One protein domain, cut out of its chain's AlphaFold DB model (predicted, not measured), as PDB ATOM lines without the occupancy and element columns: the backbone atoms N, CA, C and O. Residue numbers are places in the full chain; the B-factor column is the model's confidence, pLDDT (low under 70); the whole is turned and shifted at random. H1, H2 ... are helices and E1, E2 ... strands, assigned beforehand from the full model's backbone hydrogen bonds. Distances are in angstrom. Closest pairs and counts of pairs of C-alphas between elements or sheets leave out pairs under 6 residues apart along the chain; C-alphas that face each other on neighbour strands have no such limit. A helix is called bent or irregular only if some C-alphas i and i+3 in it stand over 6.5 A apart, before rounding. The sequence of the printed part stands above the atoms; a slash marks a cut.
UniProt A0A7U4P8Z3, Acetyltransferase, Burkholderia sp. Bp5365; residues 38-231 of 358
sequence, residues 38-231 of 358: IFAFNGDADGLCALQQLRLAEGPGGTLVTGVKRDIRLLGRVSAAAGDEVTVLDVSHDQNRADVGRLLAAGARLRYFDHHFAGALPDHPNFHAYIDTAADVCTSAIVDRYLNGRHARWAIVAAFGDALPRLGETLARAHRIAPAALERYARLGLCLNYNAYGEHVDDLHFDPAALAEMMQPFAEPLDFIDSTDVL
ATOM      1  N   ILE A  38     461.542 367.776 379.387       98.56
ATOM      2  CA  ILE A  38     462.519 367.205 378.463       98.56
ATOM      3  C   ILE A  38     461.947 365.890 377.945       98.56
ATOM      4  O   ILE A  38     461.504 365.055 378.731       98.56
ATOM      5  N   PHE A  39     461.972 365.702 376.632       98.75
ATOM      6  CA  PHE A  39     461.541 364.473 375.980       98.75
ATOM      7  C   PHE A  39     462.746 363.804 375.334       98.75
ATOM      8  O   PHE A  39     463.357 364.380 374.435       98.75
ATOM      9  N   ALA A  40     463.080 362.598 375.786       98.75
ATOM     10  CA  ALA A  40     464.075 361.747 375.152       98.75
ATOM     11  C   ALA A  40     463.354 360.621 374.403       98.75
ATOM     12  O   ALA A  40     462.712 359.791 375.041       98.75
ATOM     13  N   PHE A  41     463.410 360.599 373.074       98.81
ATOM     14  CA  PHE A  41     462.606 359.665 372.280       98.81
ATOM     15  C   PHE A  41     463.321 359.167 371.027       98.81
ATOM     16  O   PHE A  41     464.087 359.912 370.407       98.81
ATOM     17  N   ASN A  42     463.067 357.915 370.643       98.50
ATOM     18  CA  ASN A  42     463.546 357.373 369.372       98.50
ATOM     19  C   ASN A  42     462.985 358.189 368.195       98.50
ATOM     20  O   ASN A  42     461.824 358.591 368.216       98.50
ATOM     21  N   GLY A  43     463.798 358.465 367.175       98.06
ATOM     22  CA  GLY A  43     463.384 359.275 366.024       98.06
ATOM     23  C   GLY A  43     462.510 358.544 365.003       98.06
ATOM     24  O   GLY A  43     462.265 359.085 363.925       98.06
ATOM     25  N   ASP A  44     462.090 357.315 365.295       98.25
ATOM     26  CA  ASP A  44     461.208 356.524 364.445       98.25
ATOM     27  C   ASP A  44     459.721 356.821 364.659       98.25
ATOM     28  O   ASP A  44     459.326 357.723 365.399       98.25
ATOM     29  N   ALA A  45     458.879 356.075 363.941       98.62
ATOM     30  CA  ALA A  45     457.439 356.249 364.000       98.62
ATOM     31  C   ALA A  45     456.881 356.089 365.417       98.62
ATOM     32  O   ALA A  45     455.929 356.792 365.753       98.62
ATOM     33  N   ASP A  46     457.434 355.184 366.226       98.75
ATOM     34  CA  ASP A  46     456.871 354.880 367.533       98.75
ATOM     35  C   ASP A  46     457.207 355.974 368.546       98.75
ATOM     36  O   ASP A  46     456.300 356.533 369.170       98.75
ATOM     37  N   GLY A  47     458.476 356.385 368.626       98.75
ATOM     38  CA  GLY A  47     458.882 357.502 369.481       98.75
ATOM     39  C   GLY A  47     458.205 358.827 369.102       98.75
ATOM     40  O   GLY A  47     457.703 359.541 369.979       98.75
ATOM     41  N   LEU A  48     458.107 359.139 367.802       98.88
ATOM     42  CA  LEU A  48     457.436 360.350 367.303       98.88
ATOM     43  C   LEU A  48     455.936 360.368 367.626       98.88
ATOM     44  O   LEU A  48     455.409 361.376 368.103       98.88
ATOM     45  N   CYS A  49     455.231 359.263 367.376       98.94
ATOM     46  CA  CYS A  49     453.792 359.190 367.620       98.94
ATOM     47  C   CYS A  49     453.469 359.168 369.119       98.94
ATOM     48  O   CYS A  49     452.492 359.790 369.537       98.94
ATOM     49  N   ALA A  50     454.287 358.512 369.945       98.88
ATOM     50  CA  ALA A  50     454.165 358.549 371.400       98.88
ATOM     51  C   ALA A  50     454.310 359.984 371.935       98.88
ATOM     52  O   ALA A  50     453.478 360.440 372.725       98.88
ATOM     53  N   LEU A  51     455.311 360.726 371.445       98.88
ATOM     54  CA  LEU A  51     455.506 362.134 371.796       98.88
ATOM     55  C   LEU A  51     454.293 362.974 371.385       98.88
ATOM     56  O   LEU A  51     453.803 363.778 372.181       98.88
ATOM     57  N   GLN A  52     453.793 362.777 370.164       98.81
ATOM     58  CA  GLN A  52     452.656 363.536 369.651       98.81
ATOM     59  C   GLN A  52     451.395 363.317 370.490       98.81
ATOM     60  O   GLN A  52     450.717 364.280 370.845       98.81
ATOM     61  N   GLN A  53     451.109 362.075 370.885       98.88
ATOM     62  CA  GLN A  53     449.986 361.772 371.776       98.88
ATOM     63  C   GLN A  53     450.087 362.518 373.117       98.88
ATOM     64  O   GLN A  53     449.104 363.118 373.559       98.88
ATOM     65  N   LEU A  54     451.269 362.533 373.744       98.69
ATOM     66  CA  LEU A  54     451.485 363.256 375.004       98.69
ATOM     67  C   LEU A  54     451.399 364.776 374.823       98.69
ATOM     68  O   LEU A  54     450.779 365.449 375.644       98.69
ATOM     69  N   ARG A  55     451.951 365.338 373.741       98.06
ATOM     70  CA  ARG A  55     451.862 366.781 373.445       98.06
ATOM     71  C   ARG A  55     450.422 367.241 373.221       98.06
ATOM     72  O   ARG A  55     450.063 368.328 373.668       98.06
ATOM     73  N   LEU A  56     449.585 366.417 372.591       98.38
ATOM     74  CA  LEU A  56     448.157 366.707 372.427       98.38
ATOM     75  C   LEU A  56     447.386 366.667 373.756       98.38
ATOM     76  O   LEU A  56     446.439 367.432 373.937       98.38
ATOM     77  N   ALA A  57     447.785 365.800 374.688       98.12
ATOM     78  CA  ALA A  57     447.109 365.649 375.975       98.12
ATOM     79  C   ALA A  57     447.584 366.646 377.044       98.12
ATOM     80  O   ALA A  57     446.776 367.110 377.850       98.12
ATOM     81  N   GLU A  58     448.878 366.960 377.058       96.12
ATOM     82  CA  GLU A  58     449.561 367.679 378.142       96.12
ATOM     83  C   GLU A  58     450.094 369.056 377.712       96.12
ATOM     84  O   GLU A  58     450.627 369.805 378.530       96.12
ATOM     85  N   GLY A  59     449.965 369.398 376.430       94.94
ATOM     86  CA  GLY A  59     450.416 370.659 375.853       94.94
ATOM     87  C   GLY A  59     451.802 370.580 375.198       94.94
ATOM     88  O   GLY A  59     452.619 369.716 375.551       94.94
ATOM     89  N   PRO A  60     452.081 371.495 374.248       91.56
ATOM     90  CA  PRO A  60     453.308 371.499 373.457       91.56
ATOM     91  C   PRO A  60     454.541 371.957 374.247       91.56
ATOM     92  O   PRO A  60     454.474 372.304 375.428       91.56
ATOM     93  N   GLY A  61     455.679 371.988 373.553       89.94
ATOM     94  CA  GLY A  61     456.953 372.473 374.071       89.94
ATOM     95  C   GLY A  61     457.816 371.376 374.689       89.94
ATOM     96  O   GLY A  61     457.639 370.184 374.426       89.94
ATOM     97  N   GLY A  62     458.778 371.814 375.499       94.94
ATOM     98  CA  GLY A  62     459.824 370.973 376.072       94.94
ATOM     99  C   GLY A  62     461.043 370.820 375.161       94.94
ATOM    100  O   GLY A  62     460.972 371.012 373.950       94.94
ATOM    101  N   THR A  63     462.181 370.494 375.764       97.75
ATOM    102  CA  THR A  63     463.424 370.219 375.038       97.75
ATOM    103  C   THR A  63     463.367 368.818 374.444       97.75
ATOM    104  O   THR A  63     463.092 367.858 375.162       97.75
ATOM    105  N   LEU A  64     463.648 368.698 373.147       98.56
ATOM    106  CA  LEU A  64     463.678 367.422 372.440       98.56
ATOM    107  C   LEU A  64     465.102 366.867 372.379       98.56
ATOM    108  O   LEU A  64     466.025 367.553 371.946       98.56
ATOM    109  N   VAL A  65     465.268 365.614 372.794       98.62
ATOM    110  CA  VAL A  65     466.503 364.835 372.665       98.62
ATOM    111  C   VAL A  65     466.173 363.578 371.874       98.62
ATOM    112  O   VAL A  65     465.497 362.677 372.361       98.62
ATOM    113  N   THR A  66     466.630 363.523 370.630       98.75
ATOM    114  CA  THR A  66     466.330 362.428 369.704       98.75
ATOM    115  C   THR A  66     467.473 362.255 368.700       98.75
ATOM    116  O   THR A  66     468.485 362.967 368.755       98.75
ATOM    117  N   GLY A  67     467.353 361.267 367.823       97.88
ATOM    118  CA  GLY A  67     468.359 360.897 366.841       97.88
ATOM    119  C   GLY A  67     467.859 359.794 365.917       97.88
ATOM    120  O   GLY A  67     466.666 359.513 365.838       97.88
ATOM    121  N   VAL A  68     468.788 359.167 365.204       97.00
ATOM    122  CA  VAL A  68     468.492 358.036 364.314       97.00
ATOM    123  C   VAL A  68     468.023 356.811 365.110       97.00
ATOM    124  O   VAL A  68     468.307 356.694 366.298       97.00
ATOM    125  N   LYS A  69     467.401 355.826 364.452       93.69
ATOM    126  CA  LYS A  69     466.814 354.627 365.087       93.69
ATOM    127  C   LYS A  69     467.777 353.846 365.991       93.69
ATOM    128  O   LYS A  69     467.364 353.159 366.919       93.69
ATOM    129  N   ARG A  70     469.079 353.896 365.691       91.25
ATOM    130  CA  ARG A  70     470.132 353.197 366.451       91.25
ATOM    131  C   ARG A  70     470.741 354.032 367.577       91.25
ATOM    132  O   ARG A  70     471.521 353.494 368.362       91.25
ATOM    133  N   ASP A  71     470.398 355.309 367.674       94.00
ATOM    134  CA  ASP A  71     470.814 356.187 368.760       94.00
ATOM    135  C   ASP A  71     469.962 355.912 370.007       94.00
ATOM    136  O   ASP A  71     469.000 356.603 370.317       94.00
ATOM    137  N   ILE A  72     470.291 354.826 370.704       92.44
ATOM    138  CA  ILE A  72     469.490 354.292 371.816       92.44
ATOM    139  C   ILE A  72     470.006 354.712 373.200       92.44
ATOM    140  O   ILE A  72     469.474 354.265 374.212       92.44
ATOM    141  N   ARG A  73     471.048 355.551 373.273       96.19
ATOM    142  CA  ARG A  73     471.635 356.064 374.532       96.19
ATOM    143  C   ARG A  73     471.341 357.553 374.721       96.19
ATOM    144  O   ARG A  73     472.225 358.354 375.025       96.19
ATOM    145  N   LEU A  74     470.085 357.936 374.490       98.00
ATOM    146  CA  LEU A  74     469.658 359.336 374.456       98.00
ATOM    147  C   LEU A  74     469.876 360.066 375.788       98.00
ATOM    148  O   LEU A  74     470.221 361.249 375.780       98.00
ATOM    149  N   LEU A  75     469.700 359.387 376.930       98.50
ATOM    150  CA  LEU A  75     469.728 360.046 378.243       98.50
ATOM    151  C   LEU A  75     471.116 360.575 378.617       98.50
ATOM    152  O   LEU A  75     471.205 361.521 379.402       98.50
ATOM    153  N   GLY A  76     472.182 360.058 378.001       98.12
ATOM    154  CA  GLY A  76     473.533 360.611 378.129       98.12
ATOM    155  C   GLY A  76     473.635 362.077 377.690       98.12
ATOM    156  O   GLY A  76     474.500 362.805 378.170       98.12
ATOM    157  N   ARG A  77     472.717 362.545 376.831       98.06
ATOM    158  CA  ARG A  77     472.628 363.945 376.376       98.06
ATOM    159  C   ARG A  77     471.678 364.803 377.215       98.06
ATOM    160  O   ARG A  77     471.598 366.011 377.005       98.06
ATOM    161  N   VAL A  78     470.955 364.205 378.160       98.25
ATOM    162  CA  VAL A  78     469.999 364.918 379.013       98.25
ATOM    163  C   VAL A  78     470.716 365.507 380.226       98.25
ATOM    164  O   VAL A  78     471.383 364.801 380.988       98.25
ATOM    165  N   SER A  79     470.522 366.809 380.426       95.81
ATOM    166  CA  SER A  79     470.875 367.526 381.653       95.81
ATOM    167  C   SER A  79     469.593 368.024 382.313       95.81
ATOM    168  O   SER A  79     468.840 368.773 381.694       95.81
ATOM    169  N   ALA A  80     469.346 367.596 383.548       96.62
ATOM    170  CA  ALA A  80     468.160 367.949 384.323       96.62
ATOM    171  C   ALA A  80     468.546 368.198 385.786       96.62
ATOM    172  O   ALA A  80     469.529 367.634 386.275       96.62
ATOM    173  N   ALA A  81     467.776 369.039 386.466       95.44
ATOM    174  CA  ALA A  81     467.940 369.376 387.874       95.44
ATOM    175  C   ALA A  81     466.682 369.027 388.686       95.44
ATOM    176  O   ALA A  81     465.690 368.512 388.163       95.44
ATOM    177  N   ALA A  82     466.725 369.318 389.986       96.00
ATOM    178  CA  ALA A  82     465.623 369.052 390.894       96.00
ATOM    179  C   ALA A  82     464.320 369.712 390.415       96.00
ATOM    180  O   ALA A  82     464.258 370.923 390.211       96.00
ATOM    181  N   GLY A  83     463.276 368.897 390.269       92.56
ATOM    182  CA  GLY A  83     461.956 369.339 389.822       92.56
ATOM    183  C   GLY A  83     461.725 369.277 388.312       92.56
ATOM    184  O   GLY A  83     460.560 369.249 387.927       92.56
ATOM    185  N   ASP A  84     462.769 369.186 387.481       97.56
ATOM    186  CA  ASP A  84     462.618 368.974 386.035       97.56
ATOM    187  C   ASP A  84     461.965 367.612 385.745       97.56
ATOM    188  O   ASP A  84     462.179 366.635 386.468       97.56
ATOM    189  N   GLU A  85     461.189 367.535 384.666       97.88
ATOM    190  CA  GLU A  85     460.540 366.313 384.195       97.88
ATOM    191  C   GLU A  85     461.203 365.816 382.908       97.88
ATOM    192  O   GLU A  85     461.250 366.517 381.895       97.88
ATOM    193  N   VAL A  86     461.688 364.578 382.945       98.69
ATOM    194  CA  VAL A  86     462.258 363.856 381.811       98.69
ATOM    195  C   VAL A  86     461.300 362.729 381.437       98.69
ATOM    196  O   VAL A  86     461.154 361.752 382.171       98.69
ATOM    197  N   THR A  87     460.652 362.854 380.285       98.81
ATOM    198  CA  THR A  87     459.827 361.790 379.708       98.81
ATOM    199  C   THR A  87     460.631 361.044 378.651       98.81
ATOM    200  O   THR A  87     461.186 361.657 377.741       98.81
ATOM    201  N   VAL A  88     460.704 359.723 378.780       98.88
ATOM    202  CA  VAL A  88     461.465 358.843 377.893       98.88
ATOM    203  C   VAL A  88     460.507 357.947 377.126       98.88
ATOM    204  O   VAL A  88     459.646 357.316 377.741       98.88
ATOM    205  N   LEU A  89     460.649 357.911 375.803       98.88
ATOM    206  CA  LEU A  89     459.737 357.224 374.892       98.88
ATOM    207  C   LEU A  89     460.527 356.322 373.950       98.88
ATOM    208  O   LEU A  89     461.420 356.795 373.248       98.88
ATOM    209  N   ASP A  90     460.172 355.045 373.914       98.44
ATOM    210  CA  ASP A  90     460.715 354.079 372.959       98.44
ATOM    211  C   ASP A  90     462.245 353.910 373.032       98.44
ATOM    212  O   ASP A  90     462.974 353.782 372.049       98.44
ATOM    213  N   VAL A  91     462.770 353.959 374.254       97.75
ATOM    214  CA  VAL A  91     464.193 353.782 374.522       97.75
ATOM    215  C   VAL A  91     464.360 352.888 375.733       97.75
ATOM    216  O   VAL A  91     463.913 353.222 376.829       97.75
ATOM    217  N   SER A  92     465.096 351.791 375.541       96.88
ATOM    218  CA  SER A  92     465.389 350.823 376.597       96.88
ATOM    219  C   SER A  92     465.987 351.486 377.837       96.88
ATOM    220  O   SER A  92     467.072 352.083 377.797       96.88
ATOM    221  N   HIS A  93     465.307 351.302 378.973       98.00
ATOM    222  CA  HIS A  93     465.852 351.647 380.285       98.00
ATOM    223  C   HIS A  93     467.177 350.919 380.548       98.00
ATOM    224  O   HIS A  93     468.112 351.522 381.067       98.00
ATOM    225  N   ASP A  94     467.298 349.647 380.153       96.31
ATOM    226  CA  ASP A  94     468.499 348.853 380.421       96.31
ATOM    227  C   ASP A  94     469.755 349.488 379.807       96.31
ATOM    228  O   ASP A  94     470.789 349.604 380.465       96.31
ATOM    229  N   GLN A  95     469.619 350.017 378.589       95.19
ATOM    230  CA  GLN A  95     470.694 350.700 377.866       95.19
ATOM    231  C   GLN A  95     471.028 352.095 378.415       95.19
ATOM    232  O   GLN A  95     472.084 352.636 378.088       95.19
ATOM    233  N   ASN A  96     470.154 352.675 379.242       98.12
ATOM    234  CA  ASN A  96     470.282 354.032 379.789       98.12
ATOM    235  C   ASN A  96     470.344 354.051 381.327       98.12
ATOM    236  O   ASN A  96     470.316 355.119 381.934       98.12
ATOM    237  N   ARG A  97     470.456 352.887 381.976       97.38
ATOM    238  CA  ARG A  97     470.384 352.705 383.436       97.38
ATOM    239  C   ARG A  97     471.297 353.650 384.220       97.38
ATOM    240  O   ARG A  97     470.887 354.205 385.237       97.38
ATOM    241  N   ALA A  98     472.538 353.822 383.761       97.94
ATOM    242  CA  ALA A  98     473.503 354.704 384.416       97.94
ATOM    243  C   ALA A  98     473.048 356.173 384.373       97.94
ATOM    244  O   ALA A  98     473.107 356.873 385.384       97.94
ATOM    245  N   ASP A  99     472.530 356.620 383.229       98.50
ATOM    246  CA  ASP A  99     472.022 357.978 383.057       98.50
ATOM    247  C   ASP A  99     470.709 358.210 383.806       98.50
ATOM    248  O   ASP A  99     470.525 359.275 384.390       98.50
ATOM    249  N   VAL A 100     469.836 357.204 383.887       98.56
ATOM    250  CA  VAL A 100     468.650 357.231 384.758       98.56
ATOM    251  C   VAL A 100     469.062 357.470 386.210       98.56
ATOM    252  O   VAL A 100     468.547 358.387 386.848       98.56
ATOM    253  N   GLY A 101     470.034 356.708 386.721       98.12
ATOM    254  CA  GLY A 101     470.559 356.895 388.076       98.12
ATOM    255  C   GLY A 101     471.133 358.298 388.299       98.12
ATOM    256  O   GLY A 101     470.823 358.936 389.304       98.12
ATOM    257  N   ARG A 102     471.905 358.814 387.332       98.31
ATOM    258  CA  ARG A 102     472.452 360.181 387.357       98.31
ATOM    259  C   ARG A 102     471.352 361.244 387.434       98.31
ATOM    260  O   ARG A 102     471.459 362.164 388.241       98.31
ATOM    261  N   LEU A 103     470.312 361.138 386.609       98.62
ATOM    262  CA  LEU A 103     469.221 362.118 386.566       98.62
ATOM    263  C   LEU A 103     468.351 362.071 387.831       98.62
ATOM    264  O   LEU A 103     467.993 363.121 388.365       98.62
ATOM    265  N   LEU A 104     468.061 360.876 388.357       98.38
ATOM    266  CA  LEU A 104     467.336 360.721 389.625       98.38
ATOM    267  C   LEU A 104     468.131 361.301 390.801       98.38
ATOM    268  O   LEU A 104     467.560 362.013 391.625       98.38
ATOM    269  N   ALA A 105     469.449 361.075 390.845       97.81
ATOM    270  CA  ALA A 105     470.332 361.657 391.859       97.81
ATOM    271  C   ALA A 105     470.381 363.196 391.799       97.81
ATOM    272  O   ALA A 105     470.556 363.846 392.827       97.81
ATOM    273  N   ALA A 106     470.174 363.788 390.618       97.56
ATOM    274  CA  ALA A 106     470.030 365.234 390.445       97.56
ATOM    275  C   ALA A 106     468.647 365.773 390.875       97.56
ATOM    276  O   ALA A 106     468.417 366.981 390.833       97.56
ATOM    277  N   GLY A 107     467.724 364.899 391.294       97.56
ATOM    278  CA  GLY A 107     466.380 365.253 391.748       97.56
ATOM    279  C   GLY A 107     465.345 365.405 390.628       97.56
ATOM    280  O   GLY A 107     464.241 365.889 390.898       97.56
ATOM    281  N   ALA A 108     465.671 365.013 389.393       98.25
ATOM    282  CA  ALA A 108     464.719 365.034 388.288       98.25
ATOM    283  C   ALA A 108     463.623 363.970 388.475       98.25
ATOM    284  O   ALA A 108     463.823 362.940 389.130       98.25
ATOM    285  N   ARG A 109     462.458 364.220 387.875       98.50
ATOM    286  CA  ARG A 109     461.354 363.263 387.750       98.50
ATOM    287  C   ARG A 109     461.435 362.573 386.405       98.50
ATOM    288  O   ARG A 109     461.480 363.241 385.379       98.50
ATOM    289  N   LEU A 110     461.462 361.247 386.410       98.62
ATOM    290  CA  LEU A 110     461.561 360.437 385.206       98.62
ATOM    291  C   LEU A 110     460.261 359.677 384.980       98.62
ATOM    292  O   LEU A 110     459.758 359.010 385.886       98.62
ATOM    293  N   ARG A 111     459.753 359.746 383.752       98.00
ATOM    294  CA  ARG A 111     458.596 358.983 383.290       98.00
ATOM    295  C   ARG A 111     458.969 358.203 382.035       98.00
ATOM    296  O   ARG A 111     459.305 358.799 381.021       98.00
ATOM    297  N   TYR A 112     458.928 356.882 382.111       98.50
ATOM    298  CA  TYR A 112     459.292 355.974 381.024       98.50
ATOM    299  C   TYR A 112     458.052 355.354 380.388       98.50
ATOM    300  O   TYR A 112     457.238 354.779 381.107       98.50
ATOM    301  N   PHE A 113     457.957 355.403 379.062       98.88
ATOM    302  CA  PHE A 113     457.062 354.573 378.257       98.88
ATOM    303  C   PHE A 113     457.919 353.795 377.267       98.88
ATOM    304  O   PHE A 113     458.594 354.401 376.435       98.88
ATOM    305  N   ASP A 114     457.942 352.472 377.381       98.56
ATOM    306  CA  ASP A 114     458.816 351.655 376.543       98.56
ATOM    307  C   ASP A 114     458.352 350.193 376.492       98.56
ATOM    308  O   ASP A 114     457.786 349.661 377.452       98.56
ATOM    309  N   HIS A 115     458.607 349.543 375.362       97.12
ATOM    310  CA  HIS A 115     458.296 348.133 375.119       97.12
ATOM    311  C   HIS A 115     459.547 347.241 375.007       97.12
ATOM    312  O   HIS A 115     459.462 346.016 374.866       97.12
ATOM    313  N   HIS A 116     460.743 347.826 375.084       93.94
ATOM    314  CA  HIS A 116     461.988 347.073 375.082       93.94
ATOM    315  C   HIS A 116     462.256 346.403 376.435       93.94
ATOM    316  O   HIS A 116     461.673 346.718 377.470       93.94
ATOM    317  N   PHE A 117     463.212 345.468 376.444       92.12
ATOM    318  CA  PHE A 117     463.740 344.946 377.697       92.12
ATOM    319  C   PHE A 117     464.292 346.096 378.555       92.12
ATOM    320  O   PHE A 117     465.165 346.846 378.114       92.12
ATOM    321  N   ALA A 118     463.784 346.216 379.781       93.50
ATOM    322  CA  ALA A 118     464.120 347.305 380.698       93.50
ATOM    323  C   ALA A 118     465.141 346.906 381.785       93.50
ATOM    324  O   ALA A 118     465.676 347.765 382.492       93.50
ATOM    325  N   GLY A 119     465.430 345.608 381.924       94.12
ATOM    326  CA  GLY A 119     466.203 345.071 383.043       94.12
ATOM    327  C   GLY A 119     465.564 345.401 384.398       94.12
ATOM    328  O   GLY A 119     464.359 345.616 384.494       94.12
ATOM    329  N   ALA A 120     466.367 345.448 385.465       95.69
ATOM    330  CA  ALA A 120     465.874 345.876 386.777       95.69
ATOM    331  C   ALA A 120     465.474 347.363 386.743       95.69
ATOM    332  O   ALA A 120     466.221 348.177 386.205       95.69
ATOM    333  N   LEU A 121     464.339 347.736 387.324       96.94
ATOM    334  CA  LEU A 121     463.923 349.138 387.428       96.94
ATOM    335  C   LEU A 121     464.328 349.708 388.800       96.94
ATOM    336  O   LEU A 121     464.345 348.953 389.774       96.94
ATOM    337  N   PRO A 122     464.683 351.001 388.899       96.00
ATOM    338  CA  PRO A 122     465.009 351.627 390.174       96.00
ATOM    339  C   PRO A 122     463.761 351.761 391.055       96.00
ATOM    340  O   PRO A 122     462.703 352.181 390.590       96.00
ATOM    341  N   ASP A 123     463.916 351.465 392.344       96.56
ATOM    342  CA  ASP A 123     462.929 351.796 393.371       96.56
ATOM    343  C   ASP A 123     463.201 353.224 393.867       96.56
ATOM    344  O   ASP A 123     464.069 353.458 394.711       96.56
ATOM    345  N   HIS A 124     462.553 354.209 393.240       97.94
ATOM    346  CA  HIS A 124     462.769 355.625 393.529       97.94
ATOM    347  C   HIS A 124     461.462 356.424 393.382       97.94
ATOM    348  O   HIS A 124     460.784 356.284 392.365       97.94
ATOM    349  N   PRO A 125     461.117 357.336 394.316       97.31
ATOM    350  CA  PRO A 125     459.833 358.050 394.300       97.31
ATOM    351  C   PRO A 125     459.635 358.970 393.086       97.31
ATOM    352  O   PRO A 125     458.506 359.267 392.715       97.31
ATOM    353  N   ASN A 126     460.728 359.417 392.464       98.31
ATOM    354  CA  ASN A 126     460.701 360.232 391.244       98.31
ATOM    355  C   ASN A 126     460.784 359.408 389.944       98.31
ATOM    356  O   ASN A 126     461.017 359.993 388.889       98.31
ATOM    357  N   PHE A 127     460.672 358.079 389.998       98.56
ATOM    358  CA  PHE A 127     460.721 357.221 388.814       98.56
ATOM    359  C   PHE A 127     459.364 356.556 388.569       98.56
ATOM    360  O   PHE A 127     458.864 355.800 389.398       98.56
ATOM    361  N   HIS A 128     458.779 356.823 387.405       98.44
ATOM    362  CA  HIS A 128     457.515 356.245 386.965       98.44
ATOM    363  C   HIS A 128     457.736 355.456 385.681       98.44
ATOM    364  O   HIS A 128     458.269 355.986 384.707       98.44
ATOM    365  N   ALA A 129     457.311 354.196 385.667       98.00
ATOM    366  CA  ALA A 129     457.562 353.287 384.560       98.00
ATOM    367  C   ALA A 129     456.259 352.689 384.028       98.00
ATOM    368  O   ALA A 129     455.505 352.054 384.764       98.00
ATOM    369  N   TYR A 130     456.040 352.866 382.731       98.56
ATOM    370  CA  TYR A 130     454.984 352.254 381.940       98.56
ATOM    371  C   TYR A 130     455.665 351.335 380.923       98.56
ATOM    372  O   TYR A 130     455.954 351.735 379.797       98.56
ATOM    373  N   ILE A 131     455.998 350.122 381.367       98.06
ATOM    374  CA  ILE A 131     456.776 349.155 380.585       98.06
ATOM    375  C   ILE A 131     455.911 347.946 380.253       98.06
ATOM    376  O   ILE A 131     455.330 347.336 381.152       98.06
ATOM    377  N   ASP A 132     455.861 347.583 378.976       97.75
ATOM    378  CA  ASP A 132     455.174 346.383 378.499       97.75
ATOM    379  C   ASP A 132     456.004 345.720 377.401       97.75
ATOM    380  O   ASP A 132     456.040 346.189 376.269       97.75
ATOM    381  N   THR A 133     456.688 344.629 377.743       94.44
ATOM    382  CA  THR A 133     457.630 343.961 376.834       94.44
ATOM    383  C   THR A 133     456.981 342.896 375.953       94.44
ATOM    384  O   THR A 133     457.681 342.021 375.429       94.44
ATOM    385  N   ALA A 134     455.649 342.890 375.844       94.75
ATOM    386  CA  ALA A 134     454.945 341.984 374.952       94.75
ATOM    387  C   ALA A 134     455.387 342.204 373.495       94.75
ATOM    388  O   ALA A 134     455.613 343.324 373.043       94.75
ATOM    389  N   ALA A 135     455.537 341.111 372.740       88.50
ATOM    390  CA  ALA A 135     456.077 341.161 371.379       88.50
ATOM    391  C   ALA A 135     455.143 341.844 370.361       88.50
ATOM    392  O   ALA A 135     455.570 342.123 369.243       88.50
ATOM    393  N   ASP A 136     453.883 342.062 370.729       92.69
ATOM    394  CA  ASP A 136     452.806 342.628 369.920       92.69
ATOM    395  C   ASP A 136     452.335 344.009 370.414       92.69
ATOM    396  O   ASP A 136     451.261 344.471 370.025       92.69
ATOM    397  N   VAL A 137     453.149 344.684 371.231       95.94
ATOM    398  CA  VAL A 137     452.920 346.046 371.735       95.94
ATOM    399  C   VAL A 137     454.046 346.968 371.261       95.94
ATOM    400  O   VAL A 137     455.198 346.550 371.192       95.94
ATOM    401  N   CYS A 138     453.707 348.224 370.963       98.38
ATOM    402  CA  CYS A 138     454.650 349.329 370.762       98.38
ATOM    403  C   CYS A 138     454.436 350.422 371.826       98.38
ATOM    404  O   CYS A 138     453.375 350.485 372.465       98.38
ATOM    405  N   THR A 139     455.416 351.301 372.015       98.81
ATOM    406  CA  THR A 139     455.399 352.406 372.986       98.81
ATOM    407  C   THR A 139     454.171 353.298 372.821       98.81
ATOM    408  O   THR A 139     453.510 353.647 373.801       98.81
ATOM    409  N   SER A 140     453.788 353.622 371.591       98.81
ATOM    410  CA  SER A 140     452.614 354.444 371.305       98.81
ATOM    411  C   SER A 140     451.308 353.799 371.757       98.81
ATOM    412  O   SER A 140     450.394 354.527 372.138       98.81
ATOM    413  N   ALA A 141     451.206 352.467 371.769       98.69
ATOM    414  CA  ALA A 141     450.049 351.768 372.331       98.69
ATOM    415  C   ALA A 141     450.062 351.770 373.872       98.69
ATOM    416  O   ALA A 141     449.006 351.765 374.506       98.69
ATOM    417  N   ILE A 142     451.241 351.815 374.502       98.88
ATOM    418  CA  ILE A 142     451.365 352.043 375.950       98.88
ATOM    419  C   ILE A 142     450.874 353.457 376.296       98.88
ATOM    420  O   ILE A 142     450.056 353.614 377.205       98.88
ATOM    421  N   VAL A 143     451.312 354.468 375.542       98.88
ATOM    422  CA  VAL A 143     450.857 355.859 375.703       98.88
ATOM    423  C   VAL A 143     449.354 355.989 375.440       98.88
ATOM    424  O   VAL A 143     448.660 356.640 376.218       98.88
ATOM    425  N   ASP A 144     448.819 355.328 374.414       98.75
ATOM    426  CA  ASP A 144     447.381 355.350 374.125       98.75
ATOM    427  C   ASP A 144     446.548 354.799 375.290       98.75
ATOM    428  O   ASP A 144     445.576 355.430 375.719       98.75
ATOM    429  N   ARG A 145     446.975 353.670 375.881       98.56
ATOM    430  CA  ARG A 145     446.354 353.109 377.094       98.56
ATOM    431  C   ARG A 145     446.426 354.088 378.264       98.56
ATOM    432  O   ARG A 145     445.417 354.298 378.932       98.56
ATOM    433  N   TYR A 146     447.582 354.716 378.489       98.69
ATOM    434  CA  TYR A 146     447.760 355.730 379.534       98.69
ATOM    435  C   TYR A 146     446.808 356.925 379.359       98.69
ATOM    436  O   TYR A 146     446.240 357.426 380.330       98.69
ATOM    437  N   LEU A 147     446.574 357.342 378.113       98.56
ATOM    438  CA  LEU A 147     445.691 358.455 377.761       98.56
ATOM    439  C   LEU A 147     444.230 358.040 377.532       98.56
ATOM    440  O   LEU A 147     443.419 358.881 377.142       98.56
ATOM    441  N   ASN A 148     443.873 356.780 377.795       98.06
ATOM    442  CA  ASN A 148     442.532 356.220 377.602       98.06
ATOM    443  C   ASN A 148     441.995 356.383 376.164       98.06
ATOM    444  O   ASN A 148     440.837 356.759 375.966       98.06
ATOM    445  N   GLY A 149     442.827 356.149 375.147       97.69
ATOM    446  CA  GLY A 149     442.383 356.136 373.748       97.69
ATOM    447  C   GLY A 149     442.146 357.517 373.125       97.69
ATOM    448  O   GLY A 149     441.639 357.614 372.003       97.69
ATOM    449  N   ARG A 150     442.456 358.613 373.836       97.38
ATOM    450  CA  ARG A 150     442.141 359.988 373.395       97.38
ATOM    451  C   ARG A 150     442.808 360.381 372.075       97.38
ATOM    452  O   ARG A 150     442.262 361.215 371.353       97.38
ATOM    453  N   HIS A 151     443.960 359.787 371.760       98.25
ATOM    454  CA  HIS A 151     444.773 360.120 370.588       98.25
ATOM    455  C   HIS A 151     445.163 358.879 369.763       98.25
ATOM    456  O   HIS A 151     446.146 358.904 369.022       98.25
ATOM    457  N   ALA A 152     444.334 357.828 369.811       98.31
ATOM    458  CA  ALA A 152     444.598 356.505 369.234       98.31
ATOM    459  C   ALA A 152     444.966 356.480 367.744       98.31
ATOM    460  O   ALA A 152     445.604 355.543 367.281       98.31
ATOM    461  N   ARG A 153     444.606 357.506 366.963       98.75
ATOM    462  CA  ARG A 153     444.993 357.592 365.544       98.75
ATOM    463  C   ARG A 153     446.507 357.659 365.357       98.75
ATOM    464  O   ARG A 153     447.023 356.995 364.465       98.75
ATOM    465  N   TRP A 154     447.219 358.372 366.230       98.88
ATOM    466  CA  TRP A 154     448.684 358.381 366.225       98.88
ATOM    467  C   TRP A 154     449.260 357.035 366.686       98.88
ATOM    468  O   TRP A 154     450.246 356.576 366.119       98.88
ATOM    469  N   ALA A 155     448.604 356.337 367.618       98.81
ATOM    470  CA  ALA A 155     448.994 354.974 367.990       98.81
ATOM    471  C   ALA A 155     448.792 353.957 366.852       98.81
ATOM    472  O   ALA A 155     449.605 353.051 366.682       98.81
ATOM    473  N   ILE A 156     447.754 354.125 366.025       98.88
ATOM    474  CA  ILE A 156     447.546 353.309 364.819       98.88
ATOM    475  C   ILE A 156     448.690 353.528 363.822       98.88
ATOM    476  O   ILE A 156     449.249 352.550 363.329       98.88
ATOM    477  N   VAL A 157     449.060 354.786 363.548       98.94
ATOM    478  CA  VAL A 157     450.203 355.127 362.677       98.94
ATOM    479  C   VAL A 157     451.483 354.461 363.189       98.94
ATOM    480  O   VAL A 157     452.165 353.776 362.425       98.94
ATOM    481  N   ALA A 158     451.768 354.594 364.487       98.75
ATOM    482  CA  ALA A 158     452.919 353.972 365.130       98.75
ATOM    483  C   ALA A 158     452.945 352.451 364.952       98.75
ATOM    484  O   ALA A 158     453.961 351.906 364.533       98.75
ATOM    485  N   ALA A 159     451.819 351.768 365.188       98.62
ATOM    486  CA  ALA A 159     451.734 350.314 365.081       98.62
ATOM    487  C   ALA A 159     452.133 349.800 363.686       98.62
ATOM    488  O   ALA A 159     452.818 348.786 363.573       98.62
ATOM    489  N   PHE A 160     451.766 350.502 362.608       98.25
ATOM    490  CA  PHE A 160     452.242 350.136 361.268       98.25
ATOM    491  C   PHE A 160     453.723 350.453 361.056       98.25
ATOM    492  O   PHE A 160     454.423 349.659 360.425       98.25
ATOM    493  N   GLY A 161     454.205 351.581 361.583       96.94
ATOM    494  CA  GLY A 161     455.625 351.931 361.539       96.94
ATOM    495  C   GLY A 161     456.508 350.899 362.233       96.94
ATOM    496  O   GLY A 161     457.562 350.542 361.705       96.94
ATOM    497  N   ASP A 162     456.018 350.334 363.331       94.81
ATOM    498  CA  ASP A 162     456.696 349.317 364.131       94.81
ATOM    499  C   ASP A 162     456.478 347.878 363.625       94.81
ATOM    500  O   ASP A 162     456.809 346.893 364.282       94.81
ATOM    501  N   ALA A 163     455.937 347.744 362.408       93.06
ATOM    502  CA  ALA A 163     455.644 346.472 361.754       93.06
ATOM    503  C   ALA A 163     454.689 345.556 362.555       93.06
ATOM    504  O   ALA A 163     454.777 344.329 362.471       93.06
ATOM    505  N   LEU A 164     453.718 346.151 363.258       95.56
ATOM    506  CA  LEU A 164     452.640 345.489 364.002       95.56
ATOM    507  C   LEU A 164     451.261 345.714 363.335       95.56
ATOM    508  O   LEU A 164     450.358 346.301 363.940       95.56
ATOM    509  N   PRO A 165     451.025 345.225 362.098       96.19
ATOM    510  CA  PRO A 165     449.783 345.498 361.368       96.19
ATOM    511  C   PRO A 165     448.529 344.992 362.094       96.19
ATOM    512  O   PRO A 165     447.507 345.668 362.089       96.19
ATOM    513  N   ARG A 166     448.610 343.856 362.805       97.81
ATOM    514  CA  ARG A 166     447.480 343.322 363.591       97.81
ATOM    515  C   ARG A 166     447.056 344.251 364.731       97.81
ATOM    516  O   ARG A 166     445.862 344.364 365.016       97.81
ATOM    517  N   LEU A 167     448.022 344.904 365.381       98.25
ATOM    518  CA  LEU A 167     447.756 345.909 366.409       98.25
ATOM    519  C   LEU A 167     447.087 347.132 365.772       98.25
ATOM    520  O   LEU A 167     446.018 347.543 366.225       98.25
ATOM    521  N   GLY A 168     447.654 347.637 364.671       98.44
ATOM    522  CA  GLY A 168     447.094 348.752 363.905       98.44
ATOM    523  C   GLY A 168     445.648 348.504 363.461       98.44
ATOM    524  O   GLY A 168     444.774 349.330 363.713       98.44
ATOM    525  N   GLU A 169     445.355 347.336 362.886       98.56
ATOM    526  CA  GLU A 169     444.005 346.914 362.478       98.56
ATOM    527  C   GLU A 169     443.034 346.791 363.660       98.56
ATOM    528  O   GLU A 169     441.842 347.085 363.544       98.56
ATOM    529  N   THR A 170     443.517 346.334 364.814       98.38
ATOM    530  CA  THR A 170     442.690 346.180 366.017       98.38
ATOM    531  C   THR A 170     442.309 347.536 366.600       98.38
ATOM    532  O   THR A 170     441.122 347.781 366.831       98.38
ATOM    533  N   LEU A 171     443.275 348.443 366.744       98.31
ATOM    534  CA  LEU A 171     443.031 349.824 367.165       98.31
ATOM    535  C   LEU A 171     442.130 350.559 366.157       98.31
ATOM    536  O   LEU A 171     441.164 351.216 366.543       98.31
ATOM    537  N   ALA A 172     442.364 350.381 364.857       98.44
ATOM    538  CA  ALA A 172     441.545 350.976 363.804       98.44
ATOM    539  C   ALA A 172     440.077 350.542 363.879       98.44
ATOM    540  O   ALA A 172     439.183 351.386 363.792       98.44
ATOM    541  N   ARG A 173     439.811 349.248 364.100       98.38
ATOM    542  CA  ARG A 173     438.445 348.738 364.304       98.38
ATOM    543  C   ARG A 173     437.804 349.319 365.562       98.38
ATOM    544  O   ARG A 173     436.656 349.756 365.496       98.38
ATOM    545  N   ALA A 174     438.538 349.373 366.674       97.81
ATOM    546  CA  ALA A 174     438.042 349.934 367.933       97.81
ATOM    547  C   ALA A 174     437.641 351.415 367.793       97.81
ATOM    548  O   ALA A 174     436.615 351.834 368.329       97.81
ATOM    549  N   HIS A 175     438.390 352.180 366.996       97.12
ATOM    550  CA  HIS A 175     438.148 353.604 366.748       97.12
ATOM    551  C   HIS A 175     437.376 353.901 365.452       97.12
ATOM    552  O   HIS A 175     437.246 355.065 365.072       97.12
ATOM    553  N   ARG A 176     436.815 352.871 364.798       97.69
ATOM    554  CA  ARG A 176     435.989 352.975 363.577       97.69
ATOM    555  C   ARG A 176     436.672 353.748 362.442       97.69
ATOM    556  O   ARG A 176     436.039 354.543 361.749       97.69
ATOM    557  N   ILE A 177     437.967 353.520 362.257       98.31
ATOM    558  CA  ILE A 177     438.739 354.125 361.171       98.31
ATOM    559  C   ILE A 177     438.338 353.482 359.841       98.31
ATOM    560  O   ILE A 177     438.282 352.259 359.717       98.31
ATOM    561  N   ALA A 178     438.052 354.318 358.843       98.06
ATOM    562  CA  ALA A 178     437.697 353.857 357.506       98.06
ATOM    563  C   ALA A 178     438.902 353.193 356.805       98.06
ATOM    564  O   ALA A 178     440.027 353.666 356.983       98.06
ATOM    565  N   PRO A 179     438.692 352.175 355.947       97.94
ATOM    566  CA  PRO A 179     439.785 351.482 355.256       97.94
ATOM    567  C   PRO A 179     440.744 352.414 354.499       97.94
ATOM    568  O   PRO A 179     441.954 352.311 354.662       97.94
ATOM    569  N   ALA A 180     440.217 353.401 353.767       97.94
ATOM    570  CA  ALA A 180     441.041 354.361 353.026       97.94
ATOM    571  C   ALA A 180     441.922 355.240 353.941       97.94
ATOM    572  O   ALA A 180     443.046 355.583 353.588       97.94
ATOM    573  N   ALA A 181     441.435 355.597 355.135       98.50
ATOM    574  CA  ALA A 181     442.238 356.321 356.120       98.50
ATOM    575  C   ALA A 181     443.308 355.409 356.737       98.50
ATOM    576  O   ALA A 181     444.442 355.837 356.941       98.50
ATOM    577  N   LEU A 182     442.969 354.139 356.981       98.69
ATOM    578  CA  LEU A 182     443.894 353.153 357.533       98.69
ATOM    579  C   LEU A 182     445.094 352.906 356.612       98.69
ATOM    580  O   LEU A 182     446.222 352.852 357.090       98.69
ATOM    581  N   GLU A 183     444.872 352.816 355.300       98.56
ATOM    582  CA  GLU A 183     445.951 352.697 354.310       98.56
ATOM    583  C   GLU A 183     446.903 353.901 354.355       98.56
ATOM    584  O   GLU A 183     448.126 353.737 354.344       98.56
ATOM    585  N   ARG A 184     446.354 355.116 354.482       98.62
ATOM    586  CA  ARG A 184     447.147 356.346 354.628       98.62
ATOM    587  C   ARG A 184     447.940 356.359 355.938       98.62
ATOM    588  O   ARG A 184     449.116 356.718 355.920       98.62
ATOM    589  N   TYR A 185     447.355 355.905 357.048       98.81
ATOM    590  CA  TYR A 185     448.075 355.744 358.319       98.81
ATOM    591  C   TYR A 185     449.194 354.715 358.225       98.81
ATOM    592  O   TYR A 185     450.291 354.964 358.720       98.81
ATOM    593  N   ALA A 186     448.944 353.586 357.561       98.69
ATOM    594  CA  ALA A 186     449.950 352.557 357.359       98.69
ATOM    595  C   ALA A 186     451.130 353.079 356.528       98.69
ATOM    596  O   ALA A 186     452.287 352.864 356.899       98.69
ATOM    597  N   ARG A 187     450.857 353.824 355.445       98.38
ATOM    598  CA  ARG A 187     451.911 354.452 354.633       98.38
ATOM    599  C   ARG A 187     452.676 355.511 355.426       98.38
ATOM    600  O   ARG A 187     453.900 355.534 355.329       98.38
ATOM    601  N   LEU A 188     451.992 356.333 356.226       98.88
ATOM    602  CA  LEU A 188     452.643 357.315 357.094       98.88
ATOM    603  C   LEU A 188     453.560 356.642 358.118       98.88
ATOM    604  O   LEU A 188     454.733 356.994 358.187       98.88
ATOM    605  N   GLY A 189     453.068 355.642 358.849       98.62
ATOM    606  CA  GLY A 189     453.853 354.918 359.851       98.62
ATOM    607  C   GLY A 189     455.105 354.286 359.252       98.62
ATOM    608  O   GLY A 189     456.209 354.473 359.764       98.62
ATOM    609  N   LEU A 190     454.954 353.605 358.112       97.44
ATOM    610  CA  LEU A 190     456.074 353.031 357.366       97.44
ATOM    611  C   LEU A 190     457.121 354.094 356.997       97.44
ATOM    612  O   LEU A 190     458.314 353.872 357.191       97.44
ATOM    613  N   CYS A 191     456.678 355.241 356.475       98.44
ATOM    614  CA  CYS A 191     457.556 356.321 356.033       98.44
ATOM    615  C   CYS A 191     458.273 357.018 357.198       98.44
ATOM    616  O   CYS A 191     459.465 357.296 357.086       98.44
ATOM    617  N   LEU A 192     457.591 357.251 358.326       98.62
ATOM    618  CA  LEU A 192     458.208 357.805 359.537       98.62
ATOM    619  C   LEU A 192     459.290 356.863 360.085       98.62
ATOM    620  O   LEU A 192     460.394 357.306 360.389       98.62
ATOM    621  N   ASN A 193     459.019 355.554 360.140       97.81
ATOM    622  CA  ASN A 193     460.019 354.573 360.570       97.81
ATOM    623  C   ASN A 193     461.197 354.501 359.586       97.81
ATOM    624  O   ASN A 193     462.344 354.446 360.017       97.81
ATOM    625  N   TYR A 194     460.937 354.545 358.275       97.31
ATOM    626  CA  TYR A 194     461.982 354.622 357.251       97.31
ATOM    627  C   TYR A 194     462.877 355.856 357.429       97.31
ATOM    628  O   TYR A 194     464.099 355.720 357.359       97.31
ATOM    629  N   ASN A 195     462.298 357.026 357.728       98.06
ATOM    630  CA  ASN A 195     463.071 358.241 357.967       98.06
ATOM    631  C   ASN A 195     464.055 358.097 359.126       98.06
ATOM    632  O   ASN A 195     465.016 358.835 359.146       98.06
ATOM    633  N   ALA A 196     463.865 357.187 360.080       97.06
ATOM    634  CA  ALA A 196     464.775 357.069 361.216       97.06
ATOM    635  C   ALA A 196     466.048 356.263 360.925       97.06
ATOM    636  O   ALA A 196     466.970 356.251 361.743       97.06
ATOM    637  N   TYR A 197     466.128 355.552 359.798       94.88
ATOM    638  CA  TYR A 197     467.311 354.760 359.471       94.88
ATOM    639  C   TYR A 197     468.428 355.648 358.915       94.88
ATOM    640  O   TYR A 197     468.233 356.380 357.957       94.88
ATOM    641  N   GLY A 198     469.623 355.541 359.483       94.06
ATOM    642  CA  GLY A 198     470.820 356.278 359.079       94.06
ATOM    643  C   GLY A 198     471.980 355.947 360.017       94.06
ATOM    644  O   GLY A 198     471.769 355.297 361.047       94.06
ATOM    645  N   GLU A 199     473.201 356.362 359.678       93.25
ATOM    646  CA  GLU A 199     474.293 356.408 360.661       93.25
ATOM    647  C   GLU A 199     474.231 357.718 361.454       93.25
ATOM    648  O   GLU A 199     474.374 357.708 362.677       93.25
ATOM    649  N   HIS A 200     473.963 358.825 360.762       94.50
ATOM    650  CA  HIS A 200     473.852 360.165 361.332       94.50
ATOM    651  C   HIS A 200     472.564 360.841 360.874       94.50
ATOM    652  O   HIS A 200     472.016 360.466 359.845       94.50
ATOM    653  N   VAL A 201     472.119 361.875 361.597       96.62
ATOM    654  CA  VAL A 201     470.925 362.667 361.237       96.62
ATOM    655  C   VAL A 201     471.019 363.227 359.808       96.62
ATOM    656  O   VAL A 201     470.022 363.251 359.097       96.62
ATOM    657  N   ASP A 202     472.222 363.556 359.333       95.31
ATOM    658  CA  ASP A 202     472.467 364.042 357.966       95.31
ATOM    659  C   ASP A 202     472.190 363.005 356.857       95.31
ATOM    660  O   ASP A 202     472.142 363.350 355.669       95.31
ATOM    661  N   ASP A 203     472.031 361.725 357.209       95.62
ATOM    662  CA  ASP A 203     471.608 360.690 356.264       95.62
ATOM    663  C   ASP A 203     470.098 360.738 355.986       95.62
ATOM    664  O   ASP A 203     469.659 360.214 354.957       95.62
ATOM    665  N   LEU A 204     469.314 361.329 356.891       97.44
ATOM    666  CA  LEU A 204     467.855 361.278 356.907       97.44
ATOM    667  C   LEU A 204     467.264 362.328 355.962       97.44
ATOM    668  O   LEU A 204     467.928 363.285 355.565       97.44
ATOM    669  N   HIS A 205     465.992 362.152 355.598       98.12
ATOM    670  CA  HIS A 205     465.269 363.175 354.832       98.12
ATOM    671  C   HIS A 205     464.814 364.320 355.732       98.12
ATOM    672  O   HIS A 205     464.842 365.477 355.320       98.12
ATOM    673  N   PHE A 206     464.429 363.996 356.967       98.56
ATOM    674  CA  PHE A 206     464.090 364.969 357.994       98.56
ATOM    675  C   PHE A 206     464.830 364.666 359.293       98.56
ATOM    676  O   PHE A 206     464.878 363.517 359.737       98.56
ATOM    677  N   ASP A 207     465.329 365.721 359.935       98.62
ATOM    678  CA  ASP A 207     465.741 365.664 361.334       98.62
ATOM    679  C   ASP A 207     464.525 365.261 362.202       98.62
ATOM    680  O   ASP A 207     463.455 365.862 362.055       98.62
ATOM    681  N   PRO A 208     464.647 364.257 363.091       98.50
ATOM    682  CA  PRO A 208     463.524 363.767 363.890       98.50
ATOM    683  C   PRO A 208     462.958 364.806 364.871       98.50
ATOM    684  O   PRO A 208     461.753 364.805 365.122       98.50
ATOM    685  N   ALA A 209     463.767 365.730 365.397       98.50
ATOM    686  CA  ALA A 209     463.270 366.822 366.234       98.50
ATOM    687  C   ALA A 209     462.479 367.834 365.395       98.50
ATOM    688  O   ALA A 209     461.391 368.246 365.796       98.50
ATOM    689  N   ALA A 210     462.973 368.187 364.205       98.62
ATOM    690  CA  ALA A 210     462.234 369.055 363.285       98.62
ATOM    691  C   ALA A 210     460.925 368.397 362.818       98.62
ATOM    692  O   ALA A 210     459.890 369.058 362.730       98.62
ATOM    693  N   LEU A 211     460.949 367.087 362.571       98.56
ATOM    694  CA  LEU A 211     459.771 366.304 362.214       98.56
ATOM    695  C   LEU A 211     458.733 366.284 363.343       98.56
ATOM    696  O   LEU A 211     457.556 366.524 363.080       98.56
ATOM    697  N   ALA A 212     459.161 366.102 364.594       98.62
ATOM    698  CA  ALA A 212     458.287 366.203 365.763       98.62
ATOM    699  C   ALA A 212     457.635 367.592 365.904       98.62
ATOM    700  O   ALA A 212     456.460 367.685 366.261       98.62
ATOM    701  N   GLU A 213     458.366 368.672 365.617       98.44
ATOM    702  CA  GLU A 213     457.802 370.029 365.614       98.44
ATOM    703  C   GLU A 213     456.814 370.244 364.457       98.44
ATOM    704  O   GLU A 213     455.763 370.847 364.661       98.44
ATOM    705  N   MET A 214     457.076 369.691 363.268       98.44
ATOM    706  CA  MET A 214     456.115 369.728 362.155       98.44
ATOM    707  C   MET A 214     454.838 368.934 362.454       98.44
ATOM    708  O   MET A 214     453.765 369.333 362.014       98.44
ATOM    709  N   MET A 215     454.930 367.827 363.194       98.56
ATOM    710  CA  MET A 215     453.768 367.028 363.606       98.56
ATOM    711  C   MET A 215     452.931 367.722 364.688       98.56
ATOM    712  O   MET A 215     451.716 367.525 364.738       98.56
ATOM    713  N   GLN A 216     453.556 368.550 365.534       97.94
ATOM    714  CA  GLN A 216     452.951 369.126 366.740       97.94
ATOM    715  C   GLN A 216     451.561 369.756 366.528       97.94
ATOM    716  O   GLN A 216     450.672 369.441 367.329       97.94
ATOM    717  N   PRO A 217     451.310 370.579 365.488       97.81
ATOM    718  CA  PRO A 217     450.022 371.254 365.306       97.81
ATOM    719  C   PRO A 217     448.852 370.313 364.980       97.81
ATOM    720  O   PRO A 217     447.696 370.725 365.064       97.81
ATOM    721  N   PHE A 218     449.129 369.066 364.594       98.56
ATOM    722  CA  PHE A 218     448.140 368.172 364.004       98.56
ATOM    723  C   PHE A 218     447.619 367.153 365.021       98.56
ATOM    724  O   PHE A 218     448.287 366.181 365.385       98.56
ATOM    725  N   ALA A 219     446.376 367.345 365.461       97.94
ATOM    726  CA  ALA A 219     445.675 366.344 366.264       97.94
ATOM    727  C   ALA A 219     445.333 365.086 365.449       97.94
ATOM    728  O   ALA A 219     445.350 363.978 365.984       97.94
ATOM    729  N   GLU A 220     445.052 365.263 364.159       98.06
ATOM    730  CA  GLU A 220     444.620 364.233 363.218       98.06
ATOM    731  C   GLU A 220     445.749 363.922 362.214       98.06
ATOM    732  O   GLU A 220     446.185 364.828 361.498       98.06
ATOM    733  N   PRO A 221     446.241 362.667 362.125       98.69
ATOM    734  CA  PRO A 221     447.273 362.316 361.152       98.69
ATOM    735  C   PRO A 221     446.893 362.588 359.694       98.69
ATOM    736  O   PRO A 221     447.782 362.889 358.899       98.69
ATOM    737  N   LEU A 222     445.610 362.504 359.311       98.69
ATOM    738  CA  LEU A 222     445.213 362.848 357.937       98.69
ATOM    739  C   LEU A 222     445.477 364.320 357.615       98.69
ATOM    740  O   LEU A 222     445.978 364.604 356.531       98.69
ATOM    741  N   ASP A 223     445.229 365.225 358.566       98.75
ATOM    742  CA  ASP A 223     445.495 366.652 358.388       98.75
ATOM    743  C   ASP A 223     446.997 366.908 358.213       98.75
ATOM    744  O   ASP A 223     447.383 367.715 357.371       98.75
ATOM    745  N   PHE A 224     447.851 366.187 358.949       98.75
ATOM    746  CA  PHE A 224     449.307 366.252 358.772       98.75
ATOM    747  C   PHE A 224     449.737 365.794 357.373       98.75
ATOM    748  O   PHE A 224     450.572 366.439 356.737       98.75
ATOM    749  N   ILE A 225     449.154 364.698 356.880       98.69
ATOM    750  CA  ILE A 225     449.444 364.184 355.537       98.69
ATOM    751  C   ILE A 225     448.976 365.171 354.463       98.69
ATOM    752  O   ILE A 225     449.694 365.390 353.494       98.69
ATOM    753  N   ASP A 226     447.784 365.746 354.617       98.44
ATOM    754  CA  ASP A 226     447.172 366.607 353.599       98.44
ATOM    755  C   ASP A 226     447.729 368.042 353.618       98.44
ATOM    756  O   ASP A 226     447.699 368.727 352.596       98.44
ATOM    757  N   SER A 227     448.268 368.493 354.754       98.38
ATOM    758  CA  SER A 227     448.773 369.865 354.931       98.38
ATOM    759  C   SER A 227     450.291 369.995 354.795       98.38
ATOM    760  O   SER A 227     450.810 371.109 354.876       98.38
ATOM    761  N   THR A 228     451.026 368.890 354.630       98.38
ATOM    762  CA  THR A 228     452.493 368.901 354.545       98.38
ATOM    763  C   THR A 228     453.006 368.029 353.406       98.38
ATOM    764  O   THR A 228     452.366 367.076 352.975       98.38
ATOM    765  N   ASP A 229     454.225 368.311 352.950       98.19
ATOM    766  CA  ASP A 229     454.914 367.490 351.950       98.19
ATOM    767  C   ASP A 229     455.643 366.274 352.549       98.19
ATOM    768  O   ASP A 229     456.270 365.506 351.815       98.19
ATOM    769  N   VAL A 230     455.581 366.079 353.871       98.50
ATOM    770  CA  VAL A 230     456.394 365.081 354.581       98.50
ATOM    771  C   VAL A 230     456.150 363.678 354.040       98.50
ATOM    772  O   VAL A 230     457.105 362.989 353.680       98.50
ATOM    773  N   LEU A 231     454.884 363.251 353.938       98.62
ATOM    774  CA  LEU A 231     454.585 361.901 353.460       98.62
ATOM    775  C   LEU A 231     455.075 361.699 352.026       98.62
ATOM    776  O   LEU A 231     455.627 360.648 351.717       98.62
TER     777      LEU A 231
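AT A GLANCE: This is residues 38 to 231 of the 358 residues of the protein "Acetyltransferase" of Burkholderia sp. Bp5365 (UniProt A0A7U4P8Z3). A parallel sheet of five strands stands between helices, with H1 and H4 over one face and H2 and H3 over the other. Beyond H1 and H4, away from the sheet, H5, H6, H7 and H9 form a helical group, while H8 packs on H1 and E2. The printed part has 194 residues with nine named helices and five named strands, in the order E1 H1 E2 H2 E3 H3 E4 E5 H4 H5 H6 H7 H8 H9; the class is mixed. The sheet's order is E2 E1 E3 E4 E5. The whole is compact, with a radius of gyration of the C-alphas of 15.8 A and spans of 49 by 35 by 28 A.

IN THESE COORDINATES: E1, residues 38 to 41, begins at C-alpha 38 (462.519, 367.205, 378.463). H1 is residues 45 to 58, 19.8 A from first to last C-alpha, E2 63 to 65, H2 74 to 77 and E3 85 to 89. H3, residues 93 to 105, 15.9 A, is irregular: C-alphas 95 and 98 are 8.2 A apart. E4 is 109 to 114, 16.3 A, E5 127 to 131, H4 139 to 146, H5 152 to 161 and H6 165 to 174. H7, residues 179 to 195, is 24.4 A long, H8 is 208 to 215, and H9, 221 to 227, ends at C-alpha 227 (448.773, 369.865, 354.931).

HOW THE PARTS SIT: N 39 and O 63 (E1, E2) are 2.8 A apart, N 40 and O 87 (E1, E3) 2.9 A, N 88 and O 111 (E3, E4) 2.8 A, and N 112 and O 128 (E4, E5) 2.8 A, each within hydrogen-bond range. E1, H1, E2 and E3, H3, E4 are strand-helix-strand units, parallel neighbours with a helix between; E2, H2, E3 is a split one, with E1 between its strands; the three crossovers are right-handed. H1 is over E1 and E3, at a height over the sheet of 9.3 A, on the same face as H4. H2 and H3 are on the opposite face and touch, C-alphas of Leu 75 and Asp 99 closest, 5.7 A. H8 is on the sheet and touches H1 with residues 48 to 52 of H1 alone, Leu 48 and Ala 212 having the closest C-alphas, 6.1 A. The hub, H5, touches H1 at a shallow tilt of 13 degrees, opposite ways, C-alphas of Asp 46 and Ala 158 closest, 4.7 A. H5 forms helical hairpins with H4 and H6. H5 touches H7 at a steep tilt of 57 degrees, C-alphas of Gly 161 and Gly 189 closest, 3.9 A. H9 touches H7, about perpendicular at 80 degrees, C-alphas of Tyr 185 and Pro 221 closest, 7.2 A. Every O i to N i+4 pair is within hydrogen-bond range in H1 and H4 to H9, and 7 of 9 in H3; H2 is too short for such a pair.

THE WHOLE: The farthest C-alphas, Ala 105 and Ala 180, are 49.2 A apart. The printed part has no cut; the links E4 to E5 and H7 to H8 are long. Mean pLDDT of the printed part is 97.5, and no printed residue is under 70.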